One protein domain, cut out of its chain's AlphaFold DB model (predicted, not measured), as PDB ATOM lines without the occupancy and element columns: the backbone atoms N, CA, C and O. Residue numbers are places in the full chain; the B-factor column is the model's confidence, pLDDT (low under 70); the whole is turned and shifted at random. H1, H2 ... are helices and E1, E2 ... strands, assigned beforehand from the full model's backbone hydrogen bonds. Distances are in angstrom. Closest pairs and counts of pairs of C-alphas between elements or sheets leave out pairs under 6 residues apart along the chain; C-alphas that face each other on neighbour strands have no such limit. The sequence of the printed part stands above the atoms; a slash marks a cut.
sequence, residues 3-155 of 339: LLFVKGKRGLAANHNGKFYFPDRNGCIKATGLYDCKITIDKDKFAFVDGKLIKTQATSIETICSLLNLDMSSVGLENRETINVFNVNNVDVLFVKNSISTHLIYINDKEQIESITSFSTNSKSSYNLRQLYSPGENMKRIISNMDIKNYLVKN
ATOM      1  N   LEU A   3     -41.414 -14.814 -29.025       94.31
ATOM      2  CA  LEU A   3     -40.194 -15.534 -28.670       94.31
ATOM      3  C   LEU A   3     -38.963 -14.827 -29.232       94.31
ATOM      4  O   LEU A   3     -38.873 -14.583 -30.436       94.31
ATOM      5  N   LEU A   4     -38.002 -14.537 -28.352       93.00
ATOM      6  CA  LEU A   4     -36.684 -14.039 -28.733       93.00
ATOM      7  C   LEU A   4     -35.761 -15.222 -29.031       93.00
ATOM      8  O   LEU A   4     -35.314 -15.914 -28.109       93.00
ATOM      9  N   PHE A   5     -35.482 -15.437 -30.315       92.69
ATOM     10  CA  PHE A   5     -34.535 -16.437 -30.789       92.69
ATOM     11  C   PHE A   5     -33.122 -15.881 -30.798       92.69
ATOM     12  O   PHE A   5     -32.871 -14.816 -31.360       92.69
ATOM     13  N   VAL A   6     -32.190 -16.651 -30.243       90.00
ATOM     14  CA  VAL A   6     -30.758 -16.347 -30.234       90.00
ATOM     15  C   VAL A   6     -29.956 -17.526 -30.769       90.00
ATOM     16  O   VAL A   6     -30.317 -18.690 -30.577       90.00
ATOM     17  N   LYS A   7     -28.862 -17.231 -31.474       86.81
ATOM     18  CA  LYS A   7     -27.992 -18.243 -32.078       86.81
ATOM     19  C   LYS A   7     -26.962 -18.735 -31.067       86.81
ATOM     20  O   LYS A   7     -25.969 -18.072 -30.815       86.81
ATOM     21  N   GLY A   8     -27.173 -19.915 -30.499       77.38
ATOM     22  CA  GLY A   8     -26.165 -20.590 -29.684       77.38
ATOM     23  C   GLY A   8     -25.185 -21.414 -30.524       77.38
ATOM     24  O   GLY A   8     -25.324 -21.548 -31.740       77.38
ATOM     25  N   LYS A   9     -24.239 -22.079 -29.846       76.31
ATOM     26  CA  LYS A   9     -23.266 -22.998 -30.476       76.31
ATOM     27  C   LYS A   9     -23.914 -24.149 -31.259       76.31
ATOM     28  O   LYS A   9     -23.304 -24.686 -32.173       76.31
ATOM     29  N   ARG A  10     -25.130 -24.554 -30.874       78.69
ATOM     30  CA  ARG A  10     -25.854 -25.706 -31.441       78.69
ATOM     31  C   ARG A  10     -27.050 -25.321 -32.321       78.69
ATOM     32  O   ARG A  10     -27.790 -26.206 -32.731       78.69
ATOM     33  N   GLY A  11     -27.248 -24.032 -32.604       87.69
ATOM     34  CA  GLY A  11     -28.356 -23.542 -33.430       87.69
ATOM     35  C   GLY A  11     -29.188 -22.445 -32.765       87.69
ATOM     36  O   GLY A  11     -28.817 -21.909 -31.721       87.69
ATOM     37  N   LEU A  12     -30.306 -22.096 -33.404       91.56
ATOM     38  CA  LEU A  12     -31.260 -21.101 -32.911       91.56
ATOM     39  C   LEU A  12     -32.183 -21.711 -31.859       91.56
ATOM     40  O   LEU A  12     -32.768 -22.770 -32.085       91.56
ATOM     41  N   ALA A  13     -32.348 -21.013 -30.741       92.38
ATOM     42  CA  ALA A  13     -33.301 -21.385 -29.708       92.38
ATOM     43  C   ALA A  13     -33.889 -20.143 -29.033       92.38
ATOM     44  O   ALA A  13     -33.239 -19.099 -28.949       92.38
ATOM     45  N   ALA A  14     -35.104 -20.287 -28.519       92.69
ATOM     46  CA  ALA A  14     -35.721 -19.363 -27.578       92.69
ATOM     47  C   ALA A  14     -36.084 -20.118 -26.293       92.69
ATOM     48  O   ALA A  14     -36.237 -21.343 -26.302       92.69
ATOM     49  N   ASN A  15     -36.233 -19.403 -25.182       89.94
ATOM     50  CA  ASN A  15     -36.770 -19.974 -23.953       89.94
ATOM     51  C   ASN A  15     -37.872 -19.067 -23.412       89.94
ATOM     52  O   ASN A  15     -37.709 -17.851 -23.359       89.94
ATOM     53  N   HIS A  16     -38.984 -19.672 -23.014       88.56
ATOM     54  CA  HIS A  16     -40.082 -18.974 -22.363       88.56
ATOM     55  C   HIS A  16     -40.560 -19.830 -21.192       88.56
ATOM     56  O   HIS A  16     -40.940 -20.988 -21.380       88.56
ATOM     57  N   ASN A  17     -40.487 -19.273 -19.980       80.19
ATOM     58  CA  ASN A  17     -40.879 -19.925 -18.725       80.19
ATOM     59  C   ASN A  17     -40.292 -21.337 -18.521       80.19
ATOM     60  O   ASN A  17     -40.967 -22.244 -18.041       80.19
ATOM     61  N   GLY A  18     -39.022 -21.541 -18.887       80.81
ATOM     62  CA  GLY A  18     -38.308 -22.802 -18.663       80.81
ATOM     63  C   GLY A  18     -38.463 -23.840 -19.779       80.81
ATOM     64  O   GLY A  18     -37.708 -24.812 -19.787       80.81
ATOM     65  N   LYS A  19     -39.347 -23.613 -20.758       89.75
ATOM     66  CA  LYS A  19     -39.502 -24.457 -21.952       89.75
ATOM     67  C   LYS A  19     -38.663 -23.919 -23.111       89.75
ATOM     68  O   LYS A  19     -38.647 -22.713 -23.359       89.75
ATOM     69  N   PHE A  20     -37.962 -24.807 -23.816       92.62
ATOM     70  CA  PHE A  20     -37.180 -24.439 -25.000       92.62
ATOM     71  C   PHE A  20     -38.011 -24.501 -26.278       92.62
ATOM     72  O   PHE A  20     -38.805 -25.416 -26.475       92.62
ATOM     73  N   TYR A  21     -37.776 -23.554 -27.175       94.94
ATOM     74  CA  TYR A  21     -38.444 -23.475 -28.465       94.94
ATOM     75  C   TYR A  21     -37.402 -23.468 -29.574       94.94
ATOM     76  O   TYR A  21     -36.424 -22.717 -29.513       94.94
ATOM     77  N   PHE A  22     -37.627 -24.301 -30.582       95.62
ATOM     78  CA  PHE A  22     -36.749 -24.457 -31.736       95.62
ATOM     79  C   PHE A  22     -37.504 -24.118 -33.024       95.62
ATOM     80  O   PHE A  22     -38.705 -24.392 -33.106       95.62
ATOM     81  N   PRO A  23     -36.836 -23.548 -34.040       96.44
ATOM     82  CA  PRO A  23     -37.451 -23.360 -35.345       96.44
ATOM     83  C   PRO A  23     -37.878 -24.697 -35.947       96.44
ATOM     84  O   PRO A  23     -37.109 -25.661 -35.938       96.44
ATOM     85  N   ASP A  24     -39.077 -24.742 -36.516       94.00
ATOM     86  CA  ASP A  24     -39.474 -25.834 -37.393       94.00
ATOM     87  C   ASP A  24     -38.529 -25.884 -38.606       94.00
ATOM     88  O   ASP A  24     -38.164 -24.853 -39.185       94.00
ATOM     89  N   ARG A  25     -38.128 -27.092 -39.014       88.56
ATOM     90  CA  ARG A  25     -37.197 -27.312 -40.129       88.56
ATOM     91  C   ARG A  25     -37.697 -26.638 -41.410       88.56
ATOM     92  O   ARG A  25     -36.902 -26.036 -42.136       88.56
ATOM     93  N   ASN A  26     -39.009 -26.684 -41.631       88.31
ATOM     94  CA  ASN A  26     -39.669 -26.109 -42.803       88.31
ATOM     95  C   ASN A  26     -40.256 -24.707 -42.546       88.31
ATOM     96  O   ASN A  26     -40.867 -24.140 -43.444       88.31
ATOM     97  N   GLY A  27     -40.061 -24.144 -41.348       88.25
ATOM     98  CA  GLY A  27     -40.599 -22.838 -40.962       88.25
ATOM     99  C   GLY A  27     -39.776 -21.644 -41.457       88.25
ATOM    100  O   GLY A  27     -38.665 -21.786 -41.982       88.25
ATOM    101  N   CYS A  28     -40.308 -20.444 -41.239       92.12
ATOM    102  CA  CYS A  28     -39.756 -19.153 -41.653       92.12
ATOM    103  C   CYS A  28     -38.681 -18.588 -40.705       92.12
ATOM    104  O   CYS A  28     -37.962 -17.660 -41.076       92.12
ATOM    105  N   ILE A  29     -38.528 -19.134 -39.496       94.62
ATOM    106  CA  ILE A  29     -37.545 -18.655 -38.511       94.62
ATOM    107  C   ILE A  29     -36.144 -19.163 -38.889       94.62
ATOM    108  O   ILE A  29     -35.809 -20.325 -38.658       94.62
ATOM    109  N   LYS A  30     -35.313 -18.295 -39.483       91.25
ATOM    110  CA  LYS A  30     -33.965 -18.654 -39.981       91.25
ATOM    111  C   LYS A  30     -32.810 -17.892 -39.328       91.25
ATOM    112  O   LYS A  30     -31.653 -18.253 -39.537       91.25
ATOM    113  N   ALA A  31     -33.096 -16.867 -38.531       90.69
ATOM    114  CA  ALA A  31     -32.081 -16.033 -37.898       90.69
ATOM    115  C   ALA A  31     -32.473 -15.632 -36.474       90.69
ATOM    116  O   ALA A  31     -33.634 -15.731 -36.075       90.69
ATOM    117  N   THR A  32     -31.489 -15.141 -35.727       91.00
ATOM    118  CA  THR A  32     -31.696 -14.426 -34.467       91.00
ATOM    119  C   THR A  32     -32.682 -13.275 -34.679       91.00
ATOM    120  O   THR A  32     -32.566 -12.550 -35.670       91.00
ATOM    121  N   GLY A  33     -33.632 -13.112 -33.761       91.50
ATOM    122  CA  GLY A  33     -34.651 -12.069 -33.830       91.50
ATOM    123  C   GLY A  33     -35.845 -12.359 -32.924       91.50
ATOM    124  O   GLY A  33     -35.919 -13.407 -32.277       91.50
ATOM    125  N   LEU A  34     -36.787 -11.423 -32.889       93.31
ATOM    126  CA  LEU A  34     -38.038 -11.546 -32.152       93.31
ATOM    127  C   LEU A  34     -39.161 -11.940 -33.111       93.31
ATOM    128  O   LEU A  34     -39.364 -11.283 -34.126       93.31
ATOM    129  N   TYR A  35     -39.897 -13.000 -32.789       94.62
ATOM    130  CA  TYR A  35     -40.911 -13.557 -33.682       94.62
ATOM    131  C   TYR A  35     -42.242 -13.751 -32.963       94.62
ATOM    132  O   TYR A  35     -42.269 -14.188 -31.809       94.62
ATOM    133  N   ASP A  36     -43.348 -13.502 -33.666       95.12
ATOM    134  CA  ASP A  36     -44.662 -13.984 -33.253       95.12
ATOM    135  C   ASP A  36     -44.859 -15.403 -33.782       95.12
ATOM    136  O   ASP A  36     -44.937 -15.645 -34.989       95.12
ATOM    137  N   CYS A  37     -44.863 -16.345 -32.848       96.62
ATOM    138  CA  CYS A  37     -44.741 -17.766 -33.102       96.62
ATOM    139  C   CYS A  37     -46.040 -18.521 -32.828       96.62
ATOM    140  O   CYS A  37     -46.758 -18.246 -31.857       96.62
ATOM    141  N   LYS A  38     -46.262 -19.560 -33.632       96.38
ATOM    142  CA  LYS A  38     -47.256 -20.613 -33.442       96.38
ATOM    143  C   LYS A  38     -46.535 -21.943 -33.225       96.38
ATOM    144  O   LYS A  38     -45.583 -22.263 -33.934       96.38
ATOM    145  N   ILE A  39     -47.001 -22.727 -32.255       96.56
ATOM    146  CA  ILE A  39     -46.476 -24.073 -31.999       96.56
ATOM    147  C   ILE A  39     -46.891 -25.002 -33.142       96.56
ATOM    148  O   ILE A  39     -48.073 -25.070 -33.482       96.56
ATOM    149  N   THR A  40     -45.918 -25.701 -33.727       96.19
ATOM    150  CA  THR A  40     -46.148 -26.730 -34.751       96.19
ATOM    151  C   THR A  40     -46.083 -28.128 -34.152       96.19
ATOM    152  O   THR A  40     -46.916 -28.972 -34.470       96.19
ATOM    153  N   ILE A  41     -45.147 -28.363 -33.228       95.56
ATOM    154  CA  ILE A  41     -45.027 -29.618 -32.480       95.56
ATOM    155  C   ILE A  41     -44.790 -29.288 -31.015       95.56
ATOM    156  O   ILE A  41     -43.810 -28.623 -30.681       95.56
ATOM    157  N   ASP A  42     -45.642 -29.819 -30.143       96.06
ATOM    158  CA  ASP A  42     -45.518 -29.632 -28.703       96.06
ATOM    159  C   ASP A  42     -44.993 -30.896 -28.009       96.06
ATOM    160  O   ASP A  42     -45.487 -32.003 -28.237       96.06
ATOM    161  N   LYS A  43     -43.963 -30.742 -27.174       95.06
ATOM    162  CA  LYS A  43     -43.429 -31.787 -26.285       95.06
ATOM    163  C   LYS A  43     -43.339 -31.224 -24.871       95.06
ATOM    164  O   LYS A  43     -43.505 -30.031 -24.659       95.06
ATOM    165  N   ASP A  44     -43.057 -32.074 -23.893       89.94
ATOM    166  CA  ASP A  44     -43.016 -31.665 -22.485       89.94
ATOM    167  C   ASP A  44     -41.973 -30.550 -22.228       89.94
ATOM    168  O   ASP A  44     -42.312 -29.411 -21.909       89.94
ATOM    169  N   LYS A  45     -40.688 -30.824 -22.499       90.25
ATOM    170  CA  LYS A  45     -39.577 -29.891 -22.204       90.25
ATOM    171  C   LYS A  45     -39.212 -28.930 -23.338       90.25
ATOM    172  O   LYS A  45     -38.435 -27.995 -23.128       90.25
ATOM    173  N   PHE A  46     -39.727 -29.164 -24.541       94.00
ATOM    174  CA  PHE A  46     -39.436 -28.336 -25.707       94.00
ATOM    175  C   PHE A  46     -40.592 -28.317 -26.705       94.00
ATOM    176  O   PHE A  46     -41.475 -29.162 -26.647       94.00
ATOM    177  N   ALA A  47     -40.578 -27.372 -27.636       96.56
ATOM    178  CA  ALA A  47     -41.515 -27.325 -28.750       96.56
ATOM    179  C   ALA A  47     -40.817 -26.860 -30.033       96.56
ATOM    180  O   ALA A  47     -39.810 -26.149 -29.985       96.56
ATOM    181  N   PHE A  48     -41.372 -27.251 -31.177       96.75
ATOM    182  CA  PHE A  48     -41.043 -26.654 -32.465       96.75
ATOM    183  C   PHE A  48     -42.093 -25.613 -32.824       96.75
ATOM    184  O   PHE A  48     -43.283 -25.780 -32.534       96.75
ATOM    185  N   VAL A  49     -41.636 -24.517 -33.414       97.38
ATOM    186  CA  VAL A  49     -42.484 -23.380 -33.755       97.38
ATOM    187  C   VAL A  49     -42.157 -22.854 -35.142       97.38
ATOM    188  O   VAL A  49     -41.014 -22.906 -35.598       97.38
ATOM    189  N   ASP A  50     -43.164 -22.271 -35.769       96.56
ATOM    190  CA  ASP A  50     -43.003 -21.384 -36.912       96.56
ATOM    191  C   ASP A  50     -43.494 -19.984 -36.529       96.56
ATOM    192  O   ASP A  50     -44.257 -19.832 -35.570       96.56
ATOM    193  N   GLY A  51     -43.055 -18.942 -37.226       95.12
ATOM    194  CA  GLY A  51     -43.378 -17.580 -36.828       95.12
ATOM    195  C   GLY A  51     -42.959 -16.502 -37.808       95.12
ATOM    196  O   GLY A  51     -42.135 -16.704 -38.699       95.12
ATOM    197  N   LYS A  52     -43.542 -15.320 -37.608       94.75
ATOM    198  CA  LYS A  52     -43.251 -14.113 -38.386       94.75
ATOM    199  C   LYS A  52     -42.369 -13.175 -37.577       94.75
ATOM    200  O   LYS A  52     -42.618 -12.971 -36.390       94.75
ATOM    201  N   LEU A  53     -41.350 -12.613 -38.222       92.50
ATOM    202  CA  LEU A  53     -40.453 -11.645 -37.597       92.50
ATOM    203  C   LEU A  53     -41.244 -10.397 -37.184       92.50
ATOM    204  O   LEU A  53     -41.989  -9.835 -37.989       92.50
ATOM    205  N   ILE A  54     -41.073  -9.973 -35.936       90.94
ATOM    206  CA  ILE A  54     -41.636  -8.739 -35.395       90.94
ATOM    207  C   ILE A  54     -40.680  -7.597 -35.730       90.94
ATOM    208  O   ILE A  54     -39.473  -7.702 -35.510       90.94
ATOM    209  N   LYS A  55     -41.223  -6.499 -36.261       82.25
ATOM    210  CA  LYS A  55     -40.468  -5.256 -36.425       82.25
ATOM    211  C   LYS A  55     -40.377  -4.544 -35.079       82.25
ATOM    212  O   LYS A  55     -41.382  -4.402 -34.388       82.25
ATOM    213  N   THR A  56     -39.182  -4.090 -34.733       81.12
ATOM    214  CA  THR A  56     -38.925  -3.300 -33.525       81.12
ATOM    215  C   THR A  56     -38.336  -1.956 -33.901       81.12
ATOM    216  O   THR A  56     -37.651  -1.837 -34.920       81.12
ATOM    217  N   GLN A  57     -38.590  -0.951 -33.074       81.38
ATOM    218  CA  GLN A  57     -37.981   0.363 -33.218       81.38
ATOM    219  C   GLN A  57     -36.588   0.374 -32.571       81.38
ATOM    220  O   GLN A  57     -36.338  -0.347 -31.602       81.38
ATOM    221  N   ALA A  58     -35.681   1.196 -33.103       82.56
ATOM    222  CA  ALA A  58     -34.419   1.483 -32.429       82.56
ATOM    223  C   ALA A  58     -34.700   2.248 -31.129       82.56
ATOM    224  O   ALA A  58     -35.445   3.227 -31.125       82.56
ATOM    225  N   THR A  59     -34.109   1.804 -30.026       86.81
ATOM    226  CA  THR A  59     -34.395   2.361 -28.702       86.81
ATOM    227  C   THR A  59     -33.451   3.525 -28.383       86.81
ATOM    228  O   THR A  59     -32.232   3.363 -28.419       86.81
ATOM    229  N   SER A  60     -33.995   4.690 -28.009       91.69
ATOM    230  CA  SER A  60     -33.222   5.818 -27.461       91.69
ATOM    231  C   SER A  60     -33.399   5.936 -25.944       91.69
ATOM    232  O   SER A  60     -34.436   5.549 -25.410       91.69
ATOM    233  N   ILE A  61     -32.408   6.503 -25.241       94.56
ATOM    234  CA  ILE A  61     -32.481   6.703 -23.780       94.56
ATOM    235  C   ILE A  61     -33.697   7.555 -23.395       94.56
ATOM    236  O   ILE A  61     -34.407   7.213 -22.456       94.56
ATOM    237  N   GLU A  62     -33.981   8.615 -24.153       93.50
ATOM    238  CA  GLU A  62     -35.156   9.471 -23.949       93.50
ATOM    239  C   GLU A  62     -36.471   8.682 -24.030       93.50
ATOM    240  O   GLU A  62     -37.319   8.799 -23.146       93.50
ATOM    241  N   THR A  63     -36.605   7.812 -25.036       91.69
ATOM    242  CA  THR A  63     -37.794   6.960 -25.203       91.69
ATOM    243  C   THR A  63     -37.947   5.994 -24.029       91.69
ATOM    244  O   THR A  63     -39.048   5.833 -23.508       91.69
ATOM    245  N   ILE A  64     -36.844   5.384 -23.569       91.94
ATOM    246  CA  ILE A  64     -36.851   4.503 -22.390       91.94
ATOM    247  C   ILE A  64     -37.355   5.270 -21.169       91.94
ATOM    248  O   ILE A  64     -38.271   4.801 -20.496       91.94
ATOM    249  N   CYS A  65     -36.766   6.435 -20.888       92.38
ATOM    250  CA  CYS A  65     -37.126   7.239 -19.727       92.38
ATOM    251  C   CYS A  65     -38.595   7.666 -19.772       92.38
ATOM    252  O   CYS A  65     -39.279   7.570 -18.761       92.38
ATOM    253  N   SER A  66     -39.099   8.070 -20.940       91.75
ATOM    254  CA  SER A  66     -40.501   8.452 -21.123       91.75
ATOM    255  C   SER A  66     -41.457   7.274 -20.893       91.75
ATOM    256  O   SER A  66     -42.340   7.345 -20.040       91.75
ATOM    257  N   LEU A  67     -41.254   6.150 -21.591       91.12
ATOM    258  CA  LEU A  67     -42.177   5.010 -21.543       91.12
ATOM    259  C   LEU A  67     -42.153   4.258 -20.206       91.12
ATOM    260  O   LEU A  67     -43.163   3.670 -19.819       91.12
ATOM    261  N   LEU A  68     -41.018   4.261 -19.503       90.06
ATOM    262  CA  LEU A  68     -40.891   3.691 -18.157       90.06
ATOM    263  C   LEU A  68     -41.143   4.719 -17.044       90.06
ATOM    264  O   LEU A  68     -41.026   4.367 -15.873       90.06
ATOM    265  N   ASN A  69     -41.500   5.961 -17.394       89.94
ATOM    266  CA  ASN A  69     -41.739   7.061 -16.458       89.94
ATOM    267  C   ASN A  69     -40.583   7.255 -15.452       89.94
ATOM    268  O   ASN A  69     -40.798   7.376 -14.247       89.94
ATOM    269  N   LEU A  70     -39.347   7.233 -15.958       90.25
ATOM    270  CA  LEU A  70     -38.132   7.408 -15.166       90.25
ATOM    271  C   LEU A  70     -37.802   8.891 -15.009       90.25
ATOM    272  O   LEU A  70     -37.829   9.663 -15.970       90.25
ATOM    273  N   ASP A  71     -37.398   9.266 -13.803       89.69
ATOM    274  CA  ASP A  71     -36.944  10.608 -13.462       89.69
ATOM    275  C   ASP A  71     -35.775  10.566 -12.461       89.69
ATOM    276  O   ASP A  71     -35.203   9.512 -12.176       89.69
ATOM    277  N   MET A  72     -35.397  11.725 -11.919       89.06
ATOM    278  CA  MET A  72     -34.304  11.848 -10.953       89.06
ATOM    279  C   MET A  72     -34.461  10.962  -9.707       89.06
ATOM    280  O   MET A  72     -33.447  10.540  -9.150       89.06
ATOM    281  N   SER A  73     -35.684  10.605  -9.292       83.06
ATOM    282  CA  SER A  73     -35.906   9.680  -8.165       83.06
ATOM    283  C   SER A  73     -35.316   8.296  -8.444       83.06
ATOM    284  O   SER A  73     -34.886   7.594  -7.530       83.06
ATOM    285  N   SER A  74     -35.215   7.924  -9.724       83.06
ATOM    286  CA  SER A  74     -34.683   6.635 -10.168       83.06
ATOM    287  C   SER A  74     -33.154   6.543 -10.038       83.06
ATOM    288  O   SER A  74     -32.587   5.457 -10.157       83.06
ATOM    289  N   VAL A  75     -32.462   7.661  -9.774       82.19
ATOM    290  CA  VAL A  75     -30.995   7.708  -9.650       82.19
ATOM    291  C   VAL A  75     -30.524   7.147  -8.304       82.19
ATOM    292  O   VAL A  75     -29.635   6.287  -8.291       82.19
ATOM    293  N   GLY A  76     -31.147   7.583  -7.200       63.69
ATOM    294  CA  GLY A  76     -30.781   7.231  -5.815       63.69
ATOM    295  C   GLY A  76     -31.283   5.862  -5.336       63.69
ATOM    296  O   GLY A  76     -30.928   5.404  -4.253       63.69
ATOM    297  N   LEU A  77     -32.087   5.165  -6.145       53.47
ATOM    298  CA  LEU A  77     -32.508   3.792  -5.876       53.47
ATOM    299  C   LEU A  77     -31.362   2.826  -6.205       53.47
ATOM    300  O   LEU A  77     -31.370   2.152  -7.235       53.47
ATOM    301  N   GLU A  78     -30.362   2.725  -5.331       50.69
ATOM    302  CA  GLU A  78     -29.239   1.797  -5.521       50.69
ATOM    303  C   GLU A  78     -29.656   0.317  -5.625       50.69
ATOM    304  O   GLU A  78     -28.861  -0.500  -6.075       50.69
ATOM    305  N   ASN A  79     -30.896  -0.057  -5.283       50.72
ATOM    306  CA  ASN A  79     -31.227  -1.465  -5.039       50.72
ATOM    307  C   ASN A  79     -32.542  -2.003  -5.604       50.72
ATOM    308  O   ASN A  79     -32.963  -3.081  -5.176       50.72
ATOM    309  N   ARG A  80     -33.221  -1.331  -6.541       55.03
ATOM    310  CA  ARG A  80     -34.505  -1.878  -7.019       55.03
ATOM    311  C   ARG A  80     -34.589  -2.200  -8.479       55.03
ATOM    312  O   ARG A  80     -35.119  -3.268  -8.727       55.03
ATOM    313  N   GLU A  81     -34.066  -1.394  -9.398       70.94
ATOM    314  CA  GLU A  81     -34.219  -1.677 -10.827       70.94
ATOM    315  C   GLU A  81     -32.949  -1.345 -11.621       70.94
ATOM    316  O   GLU A  81     -32.388  -0.260 -11.508       70.94
ATOM    317  N   THR A  82     -32.459  -2.301 -12.412       85.75
ATOM    318  CA  THR A  82     -31.391  -2.086 -13.392       85.75
ATOM    319  C   THR A  82     -31.953  -2.275 -14.785       85.75
ATOM    320  O   THR A  82     -32.495  -3.344 -15.083       85.75
ATOM    321  N   ILE A  83     -31.759  -1.283 -15.644       91.12
ATOM    322  CA  ILE A  83     -32.238  -1.295 -17.023       91.12
ATOM    323  C   ILE A  83     -31.020  -1.361 -17.940       91.12
ATOM    324  O   ILE A  83     -30.106  -0.550 -17.840       91.12
ATOM    325  N   ASN A  84     -30.975  -2.354 -18.822       91.12
ATOM    326  CA  ASN A  84     -29.952  -2.441 -19.864       91.12
ATOM    327  C   ASN A  84     -30.620  -2.778 -21.189       91.12
ATOM    328  O   ASN A  84     -31.545  -3.583 -21.218       91.12
ATOM    329  N   VAL A  85     -30.117  -2.218 -22.281       92.12
ATOM    330  CA  VAL A  85     -30.608  -2.509 -23.627       92.12
ATOM    331  C   VAL A  85     -29.545  -3.260 -24.400       92.12
ATOM    332  O   VAL A  85     -28.380  -2.848 -24.462       92.12
ATOM    333  N   PHE A  86     -29.963  -4.370 -24.991       90.50
ATOM    334  CA  PHE A  86     -29.130  -5.213 -25.825       90.50
ATOM    335  C   PHE A  86     -29.685  -5.239 -27.236       90.50
ATOM    336  O   PHE A  86     -30.873  -5.484 -27.432       90.50
ATOM    337  N   ASN A  87     -28.804  -5.044 -28.211       88.50
ATOM    338  CA  ASN A  87     -29.127  -5.298 -29.599       88.50
ATOM    339  C   ASN A  87     -28.901  -6.779 -29.918       88.50
ATOM    340  O   ASN A  87     -27.835  -7.344 -29.644       88.50
ATOM    341  N   VAL A  88     -29.921  -7.386 -30.511       86.38
ATOM    342  CA  VAL A  88     -30.001  -8.795 -30.876       86.38
ATOM    343  C   VAL A  88     -30.389  -8.882 -32.358       86.38
ATOM    344  O   VAL A  88     -31.536  -9.149 -32.703       86.38
ATOM    345  N   ASN A  89     -29.421  -8.627 -33.246       80.56
ATOM    346  CA  ASN A  89     -29.590  -8.646 -34.709       80.56
ATOM    347  C   ASN A  89     -30.751  -7.750 -35.199       80.56
ATOM    348  O   ASN A  89     -31.745  -8.244 -35.731       80.56
ATOM    349  N   ASN A  90     -30.606  -6.431 -35.014       77.88
ATOM    350  CA  ASN A  90     -31.597  -5.384 -35.337       77.88
ATOM    351  C   ASN A  90     -32.848  -5.352 -34.445       77.88
ATOM    352  O   ASN A  90     -33.791  -4.623 -34.744       77.88
ATOM    353  N   VAL A  91     -32.846  -6.111 -33.350       86.38
ATOM    354  CA  VAL A  91     -33.880  -6.050 -32.318       86.38
ATOM    355  C   VAL A  91     -33.276  -5.515 -31.034       86.38
ATOM    356  O   VAL A  91     -32.376  -6.140 -30.478       86.38
ATOM    357  N   ASP A  92     -33.792  -4.396 -30.542       90.81
ATOM    358  CA  ASP A  92     -33.413  -3.870 -29.235       90.81
ATOM    359  C   ASP A  92     -34.323  -4.470 -28.161       90.81
ATOM    360  O   ASP A  92     -35.550  -4.368 -28.217       90.81
ATOM    361  N   VAL A  93     -33.709  -5.133 -27.184       90.81
ATOM    362  CA  VAL A  93     -34.401  -5.775 -26.065       90.81
ATOM    363  C   VAL A  93     -33.944  -5.121 -24.775       90.81
ATOM    364  O   VAL A  93     -32.748  -5.065 -24.478       90.81
ATOM    365  N   LEU A  94     -34.907  -4.648 -23.993       92.94
ATOM    366  CA  LEU A  94     -34.673  -4.060 -22.688       92.94
ATOM    367  C   LEU A  94     -34.758  -5.167 -21.636       92.94
ATOM    368  O   LEU A  94     -35.732  -5.917 -21.548       92.94
ATOM    369  N   PHE A  95     -33.721  -5.240 -20.818       90.88
ATOM    370  CA  PHE A  95     -33.633  -6.085 -19.644       90.88
ATOM    371  C   PHE A  95     -33.873  -5.195 -18.437       90.88
ATOM    372  O   PHE A  95     -32.967  -4.489 -17.992       90.88
ATOM    373  N   VAL A  96     -35.100  -5.239 -17.926       91.00
ATOM    374  CA  VAL A  96     -35.507  -4.531 -16.712       91.00
ATOM    375  C   VAL A  96     -35.467  -5.533 -15.572       91.00
ATOM    376  O   VAL A  96     -36.315  -6.417 -15.459       91.00
ATOM    377  N   LYS A  97     -34.418  -5.462 -14.764       87.56
ATOM    378  CA  LYS A  97     -34.216  -6.358 -13.626       87.56
ATOM    379  C   LYS A  97     -34.570  -5.624 -12.355       87.56
ATOM    380  O   LYS A  97     -33.974  -4.588 -12.109       87.56
ATOM    381  N   ASN A  98     -35.419  -6.223 -11.532       85.38
ATOM    382  CA  ASN A  98     -35.644  -5.801 -10.165       85.38
ATOM    383  C   ASN A  98     -35.114  -6.807  -9.128       85.38
ATOM    384  O   ASN A  98     -34.347  -7.715  -9.465       85.38
ATOM    385  N   SER A  99     -35.469  -6.633  -7.853       80.88
ATOM    386  CA  SER A  99     -35.009  -7.504  -6.761       80.88
ATOM    387  C   SER A  99     -35.524  -8.948  -6.853       80.88
ATOM    388  O   SER A  99     -34.904  -9.854  -6.293       80.88
ATOM    389  N   ILE A 100     -36.626  -9.190  -7.568       84.25
ATOM    390  CA  ILE A 100     -37.330 -10.481  -7.600       84.25
ATOM    391  C   ILE A 100     -37.278 -11.112  -8.999       84.25
ATOM    392  O   ILE A 100     -37.160 -12.339  -9.125       84.25
ATOM    393  N   SER A 101     -37.331 -10.299 -10.052       87.12
ATOM    394  CA  SER A 101     -37.481 -10.731 -11.440       87.12
ATOM    395  C   SER A 101     -36.664  -9.909 -12.432       87.12
ATOM    396  O   SER A 101     -36.253  -8.779 -12.204       87.12
ATOM    397  N   THR A 102     -36.427 -10.503 -13.593       88.12
ATOM    398  CA  THR A 102     -35.909  -9.840 -14.783       88.12
ATOM    399  C   THR A 102     -36.945  -9.962 -15.885       88.12
ATOM    400  O   THR A 102     -37.403 -11.061 -16.196       88.12
ATOM    401  N   HIS A 103     -37.332  -8.821 -16.438       90.19
ATOM    402  CA  HIS A 103     -38.293  -8.685 -17.516       90.19
ATOM    403  C   HIS A 103     -37.531  -8.414 -18.806       90.19
ATOM    404  O   HIS A 103     -36.709  -7.500 -18.870       90.19
ATOM    405  N   LEU A 104     -37.803  -9.231 -19.819       91.19
ATOM    406  CA  LEU A 104     -37.357  -8.998 -21.183       91.19
ATOM    407  C   LEU A 104     -38.529  -8.370 -21.917       91.19
ATOM    408  O   LEU A 104     -39.571  -9.007 -22.108       91.19
ATOM    409  N   ILE A 105     -38.355  -7.112 -22.289       92.81
ATOM    410  CA  ILE A 105     -39.355  -6.308 -22.981       92.81
ATOM    411  C   ILE A 105     -38.730  -5.704 -24.240       92.81
ATOM    412  O   ILE A 105     -37.509  -5.666 -24.385       92.81
ATOM    413  N   TYR A 106     -39.561  -5.241 -25.158       92.69
ATOM    414  CA  TYR A 106     -39.128  -4.516 -26.350       92.69
ATOM    415  C   TYR A 106     -40.103  -3.377 -26.644       92.69
ATOM    416  O   TYR A 106     -41.219  -3.367 -26.120       92.69
ATOM    417  N   ILE A 107     -39.675  -2.432 -27.479       91.81
ATOM    418  CA  ILE A 107     -40.524  -1.354 -27.987       91.81
ATOM    419  C   ILE A 107     -40.979  -1.742 -29.395       91.81
ATOM    420  O   ILE A 107     -40.156  -2.014 -30.279       91.81
ATOM    421  N   ASN A 108     -42.293  -1.847 -29.585       89.75
ATOM    422  CA  ASN A 108     -42.876  -2.196 -30.877       89.75
ATOM    423  C   ASN A 108     -42.829  -1.010 -31.860       89.75
ATOM    424  O   ASN A 108     -42.394   0.090 -31.533       89.75
ATOM    425  N   ASP A 109     -43.279  -1.232 -33.092       86.31
ATOM    426  CA  ASP A 109     -43.325  -0.219 -34.154       86.31
ATOM    427  C   ASP A 109     -44.337   0.918 -33.914       86.31
ATOM    428  O   ASP A 109     -44.394   1.864 -34.696       86.31
ATOM    429  N   LYS A 110     -45.123   0.836 -32.835       88.31
ATOM    430  CA  LYS A 110     -46.079   1.852 -32.376       88.31
ATOM    431  C   LYS A 110     -45.609   2.570 -31.108       88.31
ATOM    432  O   LYS A 110     -46.430   3.178 -30.428       88.31
ATOM    433  N   GLU A 111     -44.324   2.460 -30.774       86.44
ATOM    434  CA  GLU A 111     -43.708   3.068 -29.587       86.44
ATOM    435  C   GLU A 111     -44.297   2.564 -28.256       86.44
ATOM    436  O   GLU A 111     -44.321   3.272 -27.253       86.44
ATOM    437  N   GLN A 112     -44.787   1.322 -28.223       89.75
ATOM    438  CA  GLN A 112     -45.353   0.713 -27.017       89.75
ATOM    439  C   GLN A 112     -44.431  -0.365 -26.456       89.75
ATOM    440  O   GLN A 112     -43.843  -1.157 -27.198       89.75
ATOM    441  N   ILE A 113     -44.353  -0.426 -25.125       91.06
ATOM    442  CA  ILE A 113     -43.639  -1.486 -24.415       91.06
ATOM    443  C   ILE A 113     -44.451  -2.779 -24.461       91.06
ATOM    444  O   ILE A 113     -45.609  -2.821 -24.047       91.06
ATOM    445  N   GLU A 114     -43.804  -3.865 -24.874       92.44
ATOM    446  CA  GLU A 114     -44.377  -5.205 -24.855       92.44
ATOM    447  C   GLU A 114     -43.460  -6.220 -24.168       92.44
ATOM    448  O   GLU A 114     -42.236  -6.194 -24.309       92.44
ATOM    449  N   SER A 115     -44.063  -7.159 -23.432       91.75
ATOM    450  CA  SER A 115     -43.328  -8.221 -22.742       91.75
ATOM    451  C   SER A 115     -43.078  -9.426 -23.646       91.75
ATOM    452  O   SER A 115     -43.986  -9.927 -24.311       91.75
ATOM    453  N   ILE A 116     -41.839  -9.922 -23.628       91.50
ATOM    454  CA  ILE A 116     -41.446 -11.193 -24.247       91.50
ATOM    455  C   ILE A 116     -41.583 -12.314 -23.213       91.50
ATOM    456  O   ILE A 116     -42.244 -13.324 -23.446       91.50
ATOM    457  N   THR A 117     -40.925 -12.144 -22.065       90.25
ATOM    458  CA  THR A 117     -40.959 -13.079 -20.935       90.25
ATOM    459  C   THR A 117     -40.468 -12.377 -19.672       90.25
ATOM    460  O   THR A 117     -39.768 -11.365 -19.734       90.25
ATOM    461  N   SER A 118     -40.773 -12.951 -18.513       89.12
ATOM    462  CA  SER A 118     -40.135 -12.602 -17.247       89.12
ATOM    463  C   SER A 118     -39.582 -13.854 -16.580       89.12
ATOM    464  O   SER A 118     -40.023 -14.970 -16.856       89.12
ATOM    465  N   PHE A 119     -38.572 -13.694 -15.732       86.88
ATOM    466  CA  PHE A 119     -38.046 -14.799 -14.943       86.88
ATOM    467  C   PHE A 119     -37.476 -14.326 -13.619       86.88
ATOM    468  O   PHE A 119     -36.932 -13.230 -13.519       86.88
ATOM    469  N   SER A 120     -37.576 -15.166 -12.589       85.00
ATOM    470  CA  SER A 120     -37.056 -14.813 -11.269       85.00
ATOM    471  C   SER A 120     -35.536 -14.657 -11.305       85.00
ATOM    472  O   SER A 120     -34.823 -15.526 -11.822       85.00
ATOM    473  N   THR A 121     -35.043 -13.580 -10.700       73.19
ATOM    474  CA  THR A 121     -33.618 -13.264 -10.591       73.19
ATOM    475  C   THR A 121     -32.879 -14.231  -9.670       73.19
ATOM    476  O   THR A 121     -31.685 -14.438  -9.851       73.19
ATOM    477  N   ASN A 122     -33.558 -14.906  -8.742       73.69
ATOM    478  CA  ASN A 122     -32.906 -15.777  -7.754       73.69
ATOM    479  C   ASN A 122     -33.280 -17.259  -7.896       73.69
ATOM    480  O   ASN A 122     -32.709 -18.107  -7.217       73.69
ATOM    481  N   SER A 123     -34.173 -17.608  -8.828       75.69
ATOM    482  CA  SER A 123     -34.568 -19.005  -9.029       75.69
ATOM    483  C   SER A 123     -33.572 -19.808  -9.874       75.69
ATOM    484  O   SER A 123     -33.139 -19.363 -10.946       75.69
ATOM    485  N   LYS A 124     -33.302 -21.051  -9.440       71.69
ATOM    486  CA  LYS A 124     -32.604 -22.082 -10.230       71.69
ATOM    487  C   LYS A 124     -33.358 -22.431 -11.520       71.69
ATOM    488  O   LYS A 124     -32.716 -22.719 -12.526       71.69
ATOM    489  N   SER A 125     -34.694 -22.343 -11.534       69.06
ATOM    490  CA  SER A 125     -35.499 -22.601 -12.742       69.06
ATOM    491  C   SER A 125     -35.237 -21.589 -13.867       69.06
ATOM    492  O   SER A 125     -35.421 -21.908 -15.038       69.06
ATOM    493  N   SER A 126     -34.718 -20.403 -13.535       77.56
ATOM    494  CA  SER A 126     -34.348 -19.359 -14.496       77.56
ATOM    495  C   SER A 126     -32.927 -19.509 -15.053       77.56
ATOM    496  O   SER A 126     -32.470 -18.641 -15.796       77.56
ATOM    497  N   TYR A 127     -32.177 -20.549 -14.669       76.25
ATOM    498  CA  TYR A 127     -30.776 -20.706 -15.076       76.25
ATOM    499  C   TYR A 127     -30.626 -20.821 -16.597       76.25
ATOM    500  O   TYR A 127     -29.791 -20.144 -17.190       76.25
ATOM    501  N   ASN A 128     -31.506 -21.590 -17.241       76.75
ATOM    502  CA  ASN A 128     -31.501 -21.784 -18.692       76.75
ATOM    503  C   ASN A 128     -31.783 -20.485 -19.462       76.75
ATOM    504  O   ASN A 128     -31.134 -20.220 -20.468       76.75
ATOM    505  N   LEU A 129     -32.704 -19.655 -18.963       79.50
ATOM    506  CA  LEU A 129     -32.990 -18.324 -19.512       79.50
ATOM    507  C   LEU A 129     -31.770 -17.408 -19.399       79.50
ATOM    508  O   LEU A 129     -31.391 -16.759 -20.367       79.50
ATOM    509  N   ARG A 130     -31.114 -17.405 -18.235       75.81
ATOM    510  CA  ARG A 130     -29.909 -16.602 -17.997       75.81
ATOM    511  C   ARG A 130     -28.722 -17.033 -18.841       75.81
ATOM    512  O   ARG A 130     -27.988 -16.175 -19.304       75.81
ATOM    513  N   GLN A 131     -28.528 -18.334 -19.040       78.94
ATOM    514  CA  GLN A 131     -27.485 -18.832 -19.932       78.94
ATOM    515  C   GLN A 131     -27.779 -18.479 -21.390       78.94
ATOM    516  O   GLN A 131     -26.882 -18.022 -22.095       78.94
ATOM    517  N   LEU A 132     -29.024 -18.679 -21.835       80.88
ATOM    518  CA  LEU A 132     -29.428 -18.424 -23.215       80.88
ATOM    519  C   LEU A 132     -29.316 -16.938 -23.574       80.88
ATOM    520  O   LEU A 132     -28.823 -16.599 -24.645       80.88
ATOM    521  N   TYR A 133     -29.739 -16.068 -22.660       80.25
ATOM    522  CA  TYR A 133     -29.702 -14.616 -22.811       80.25
ATOM    523  C   TYR A 133     -28.509 -13.975 -22.096       80.25
ATOM    524  O   TYR A 133     -28.539 -12.790 -21.765       80.25
ATOM    525  N   SER A 134     -27.458 -14.756 -21.835       70.94
ATOM    526  CA  SER A 134     -26.233 -14.222 -21.256       70.94
ATOM    527  C   SER A 134     -25.606 -13.235 -22.253       70.94
ATOM    528  O   SER A 134     -25.480 -13.598 -23.426       70.94
ATOM    529  N   PRO A 135     -25.172 -12.034 -21.822       61.31
ATOM    530  CA  PRO A 135     -24.564 -10.984 -22.656       61.31
ATOM    531  C   PRO A 135     -23.262 -11.325 -23.418       61.31
ATOM    532  O   PRO A 135     -22.490 -10.418 -23.713       61.31
ATOM    533  N   GLY A 136     -22.957 -12.603 -23.673       64.25
ATOM    534  CA  GLY A 136     -21.778 -13.054 -24.420       64.25
ATOM    535  C   GLY A 136     -21.848 -12.748 -25.925       64.25
ATOM    536  O   GLY A 136     -22.500 -11.799 -26.345       64.25
ATOM    537  N   GLU A 137     -21.208 -13.588 -26.753       58.91
ATOM    538  CA  GLU A 137     -20.954 -13.386 -28.202       58.91
ATOM    539  C   GLU A 137     -22.154 -12.945 -29.073       58.91
ATOM    540  O   GLU A 137     -21.952 -12.449 -30.177       58.91
ATOM    541  N   ASN A 138     -23.395 -13.096 -28.603       67.31
ATOM    542  CA  ASN A 138     -24.611 -12.895 -29.398       67.31
ATOM    543  C   ASN A 138     -25.419 -11.636 -29.060       67.31
ATOM    544  O   ASN A 138     -26.431 -11.387 -29.716       67.31
ATOM    545  N   MET A 139     -25.031 -10.875 -28.034       81.38
ATOM    546  CA  MET A 139     -25.759  -9.677 -27.613       81.38
ATOM    547  C   MET A 139     -24.795  -8.534 -27.336       81.38
ATOM    548  O   MET A 139     -23.949  -8.617 -26.449       81.38
ATOM    549  N   LYS A 140     -24.962  -7.424 -28.053       86.19
ATOM    550  CA  LYS A 140     -24.198  -6.205 -27.792       86.19
ATOM    551  C   LYS A 140     -25.021  -5.293 -26.897       86.19
ATOM    552  O   LYS A 140     -26.110  -4.875 -27.282       86.19
ATOM    553  N   ARG A 141     -24.503  -4.953 -25.717       90.12
ATOM    554  CA  ARG A 141     -25.104  -3.898 -24.892       90.12
ATOM    555  C   ARG A 141     -24.926  -2.562 -25.604       90.12
ATOM    556  O   ARG A 141     -23.800  -2.221 -25.963       90.12
ATOM    557  N   ILE A 142     -26.020  -1.845 -25.813       92.19
ATOM    558  CA  ILE A 142     -26.020  -0.544 -26.494       92.19
ATOM    559  C   ILE A 142     -26.377   0.607 -25.555       92.19
ATOM    560  O   ILE A 142     -25.917   1.719 -25.776       92.19
ATOM    561  N   ILE A 143     -27.141   0.335 -24.492       93.69
ATOM    562  CA  ILE A 143     -27.449   1.288 -23.422       93.69
ATOM    563  C   ILE A 143     -27.323   0.537 -22.098       93.69
ATOM    564  O   ILE A 143     -27.887  -0.546 -21.921       93.69
ATOM    565  N   SER A 144     -26.555   1.085 -21.169       92.25
ATOM    566  CA  SER A 144     -26.399   0.569 -19.816       92.25
ATOM    567  C   SER A 144     -27.274   1.324 -18.819       92.25
ATOM    568  O   SER A 144     -27.745   2.432 -19.071       92.25
ATOM    569  N   ASN A 145     -27.419   0.745 -17.629       90.94
ATOM    570  CA  ASN A 145     -28.079   1.420 -16.515       90.94
ATOM    571  C   ASN A 145     -27.394   2.747 -16.149       90.94
ATOM    572  O   ASN A 145     -28.058   3.689 -15.731       90.94
ATOM    573  N   MET A 146     -26.067   2.822 -16.311       91.44
ATOM    574  CA  MET A 146     -25.312   4.044 -16.035       91.44
ATOM    575  C   MET A 146     -25.611   5.128 -17.071       91.44
ATOM    576  O   MET A 146     -25.766   6.282 -16.700       91.44
ATOM    577  N   ASP A 147     -25.783   4.763 -18.345       94.31
ATOM    578  CA  ASP A 147     -26.146   5.725 -19.395       94.31
ATOM    579  C   ASP A 147     -27.512   6.363 -19.115       94.31
ATOM    580  O   ASP A 147     -27.680   7.572 -19.274       94.31
ATOM    581  N   ILE A 148     -28.468   5.566 -18.625       93.62
ATOM    582  CA  ILE A 148     -29.781   6.054 -18.186       93.62
ATOM    583  C   ILE A 148     -29.622   7.006 -16.996       93.62
ATOM    584  O   ILE A 148     -30.118   8.127 -17.052       93.62
ATOM    585  N   LYS A 149     -28.887   6.615 -15.945       92.69
ATOM    586  CA  LYS A 149     -28.655   7.487 -14.780       92.69
ATOM    587  C   LYS A 149     -27.961   8.799 -15.162       92.69
ATOM    588  O   LYS A 149     -28.400   9.861 -14.729       92.69
ATOM    589  N   ASN A 150     -26.943   8.743 -16.020       94.62
ATOM    590  CA  ASN A 150     -26.247   9.919 -16.539       94.62
ATOM    591  C   ASN A 150     -27.206  10.846 -17.292       94.62
ATOM    592  O   ASN A 150     -27.190  12.056 -17.078       94.62
ATOM    593  N   TYR A 151     -28.069  10.286 -18.147       95.25
ATOM    594  CA  TYR A 151     -29.086  11.059 -18.854       95.25
ATOM    595  C   TYR A 151     -30.072  11.725 -17.886       95.25
ATOM    596  O   TYR A 151     -30.363  12.910 -18.044       95.25
ATOM    597  N   LEU A 152     -30.556  10.996 -16.878       94.06
ATOM    598  CA  LEU A 152     -31.491  11.529 -15.885       94.06
ATOM    599  C   LEU A 152     -30.870  12.689 -15.103       94.06
ATOM    600  O   LEU A 152     -31.471  13.757 -15.049       94.06
ATOM    601  N   VAL A 153     -29.643  12.533 -14.592       94.56
ATOM    602  CA  VAL A 153     -28.938  13.605 -13.865       94.56
ATOM    603  C   VAL A 153     -28.672  14.808 -14.757       94.56
ATOM    604  O   VAL A 153     -28.971  15.936 -14.373       94.56
ATOM    605  N   LYS A 154     -28.179  14.588 -15.978       93.44
ATOM    606  CA  LYS A 154     -27.862  15.675 -16.910       93.44
ATOM    607  C   LYS A 154     -29.082  16.537 -17.253       93.44
ATOM    608  O   LYS A 154     -28.946  17.756 -17.359       93.44
ATOM    609  N   ASN A 155     -30.249  15.915 -17.433       92.12
ATOM    610  CA  ASN A 155     -31.474  16.605 -17.856       92.12
ATOM    611  C   ASN A 155     -32.395  17.007 -16.692       92.12
ATOM    612  O   ASN A 155     -33.257  17.861 -16.875       92.12
TER     613      ASN A 155
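What this domain is: This is residues 3 to 155 of the 339 residues of an uncharacterized protein of Anaerobutyricum hallii (UniProt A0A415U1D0). Two lobes stand end to end: a small closed barrel of five strands, E1 to E5, and a strongly twisted sheet of five strands, E6 to E10. H2 packs on the barrel's E2 and on the sheet's edge strand E9, while H1 and H3 meet on the opposite face of the sheet, away from the barrel. The 153 printed residues, class mixed, run E1 E2 E3 E4 E5 H1 E6 E7 E8 E9 H2 E10 H3; the sheet's order is E9 E8 E7 E6 E10, antiparallel throughout. The whole is compact, with a radius of gyration of the C-alphas of 16.1 A, and only just elongated, spanning 50 by 33 by 25 A.

How they stand to each other: E1, residues 3 to 8, E2, 11 to 16, and E3, 19 to 23, form a meander, each strand the antiparallel neighbour of the one before; N 6 and O 13 are 3.0 A apart, N 14 and O 21 2.9 A. E4, residues 33 to 42, is antiparallel to E1, with N 3 to O 35 at 3.0 A, and completes a Greek key, the meander's first strand pairing with the fourth. E5, residues 46 to 53, is antiparallel to E4, with N 38 to O 50 at 2.8 A, and parallel to E3, with N 22 to O 47 at 2.9 A. H1, residues 61 to 67, precedes the meander of E6, 81 to 87, E7, 92 to 98, E8, 101 to 107, and E9, 113 to 120; N 82 and O 97 are 2.8 A apart, N 94 and O 105 2.8 A, N 102 and O 119 2.8 A. H2, residues 124 to 132, is outside the barrel, over E2 and E3, at a height of 9.5 A; the closest C-alphas of E2 and H2 are Asn 15 and Leu 129, 6.1 A. E10, residues 140 to 143, is antiparallel to E6, with N 85 to O 143 at 2.8 A. H3, residues 145 to 155, touches H1, about perpendicular at 86 degrees, closest at C-alphas Ile 61 and Ile 148, 6.2 A. Each O i to N i+4 pair is within hydrogen-bond range in H1 and H3, and 3 of 5 in H2.

Where its parts are: E1 begins at C-alpha 3, (-40.194, -15.534, -28.670). E4 is 21.3 A long and bends by 75 degrees at residue 36. H3, 15.6 A long, ends at C-alpha 155, (-31.474, 16.605, -17.856).

The domain as a whole: The farthest C-alphas, Ile 41 and Lys 154, are 50.9 A apart. The printed part has no cut; the link H1 to E6 is long. Residues 76 to 80, 125 and 135 to 138 have pLDDT under 70.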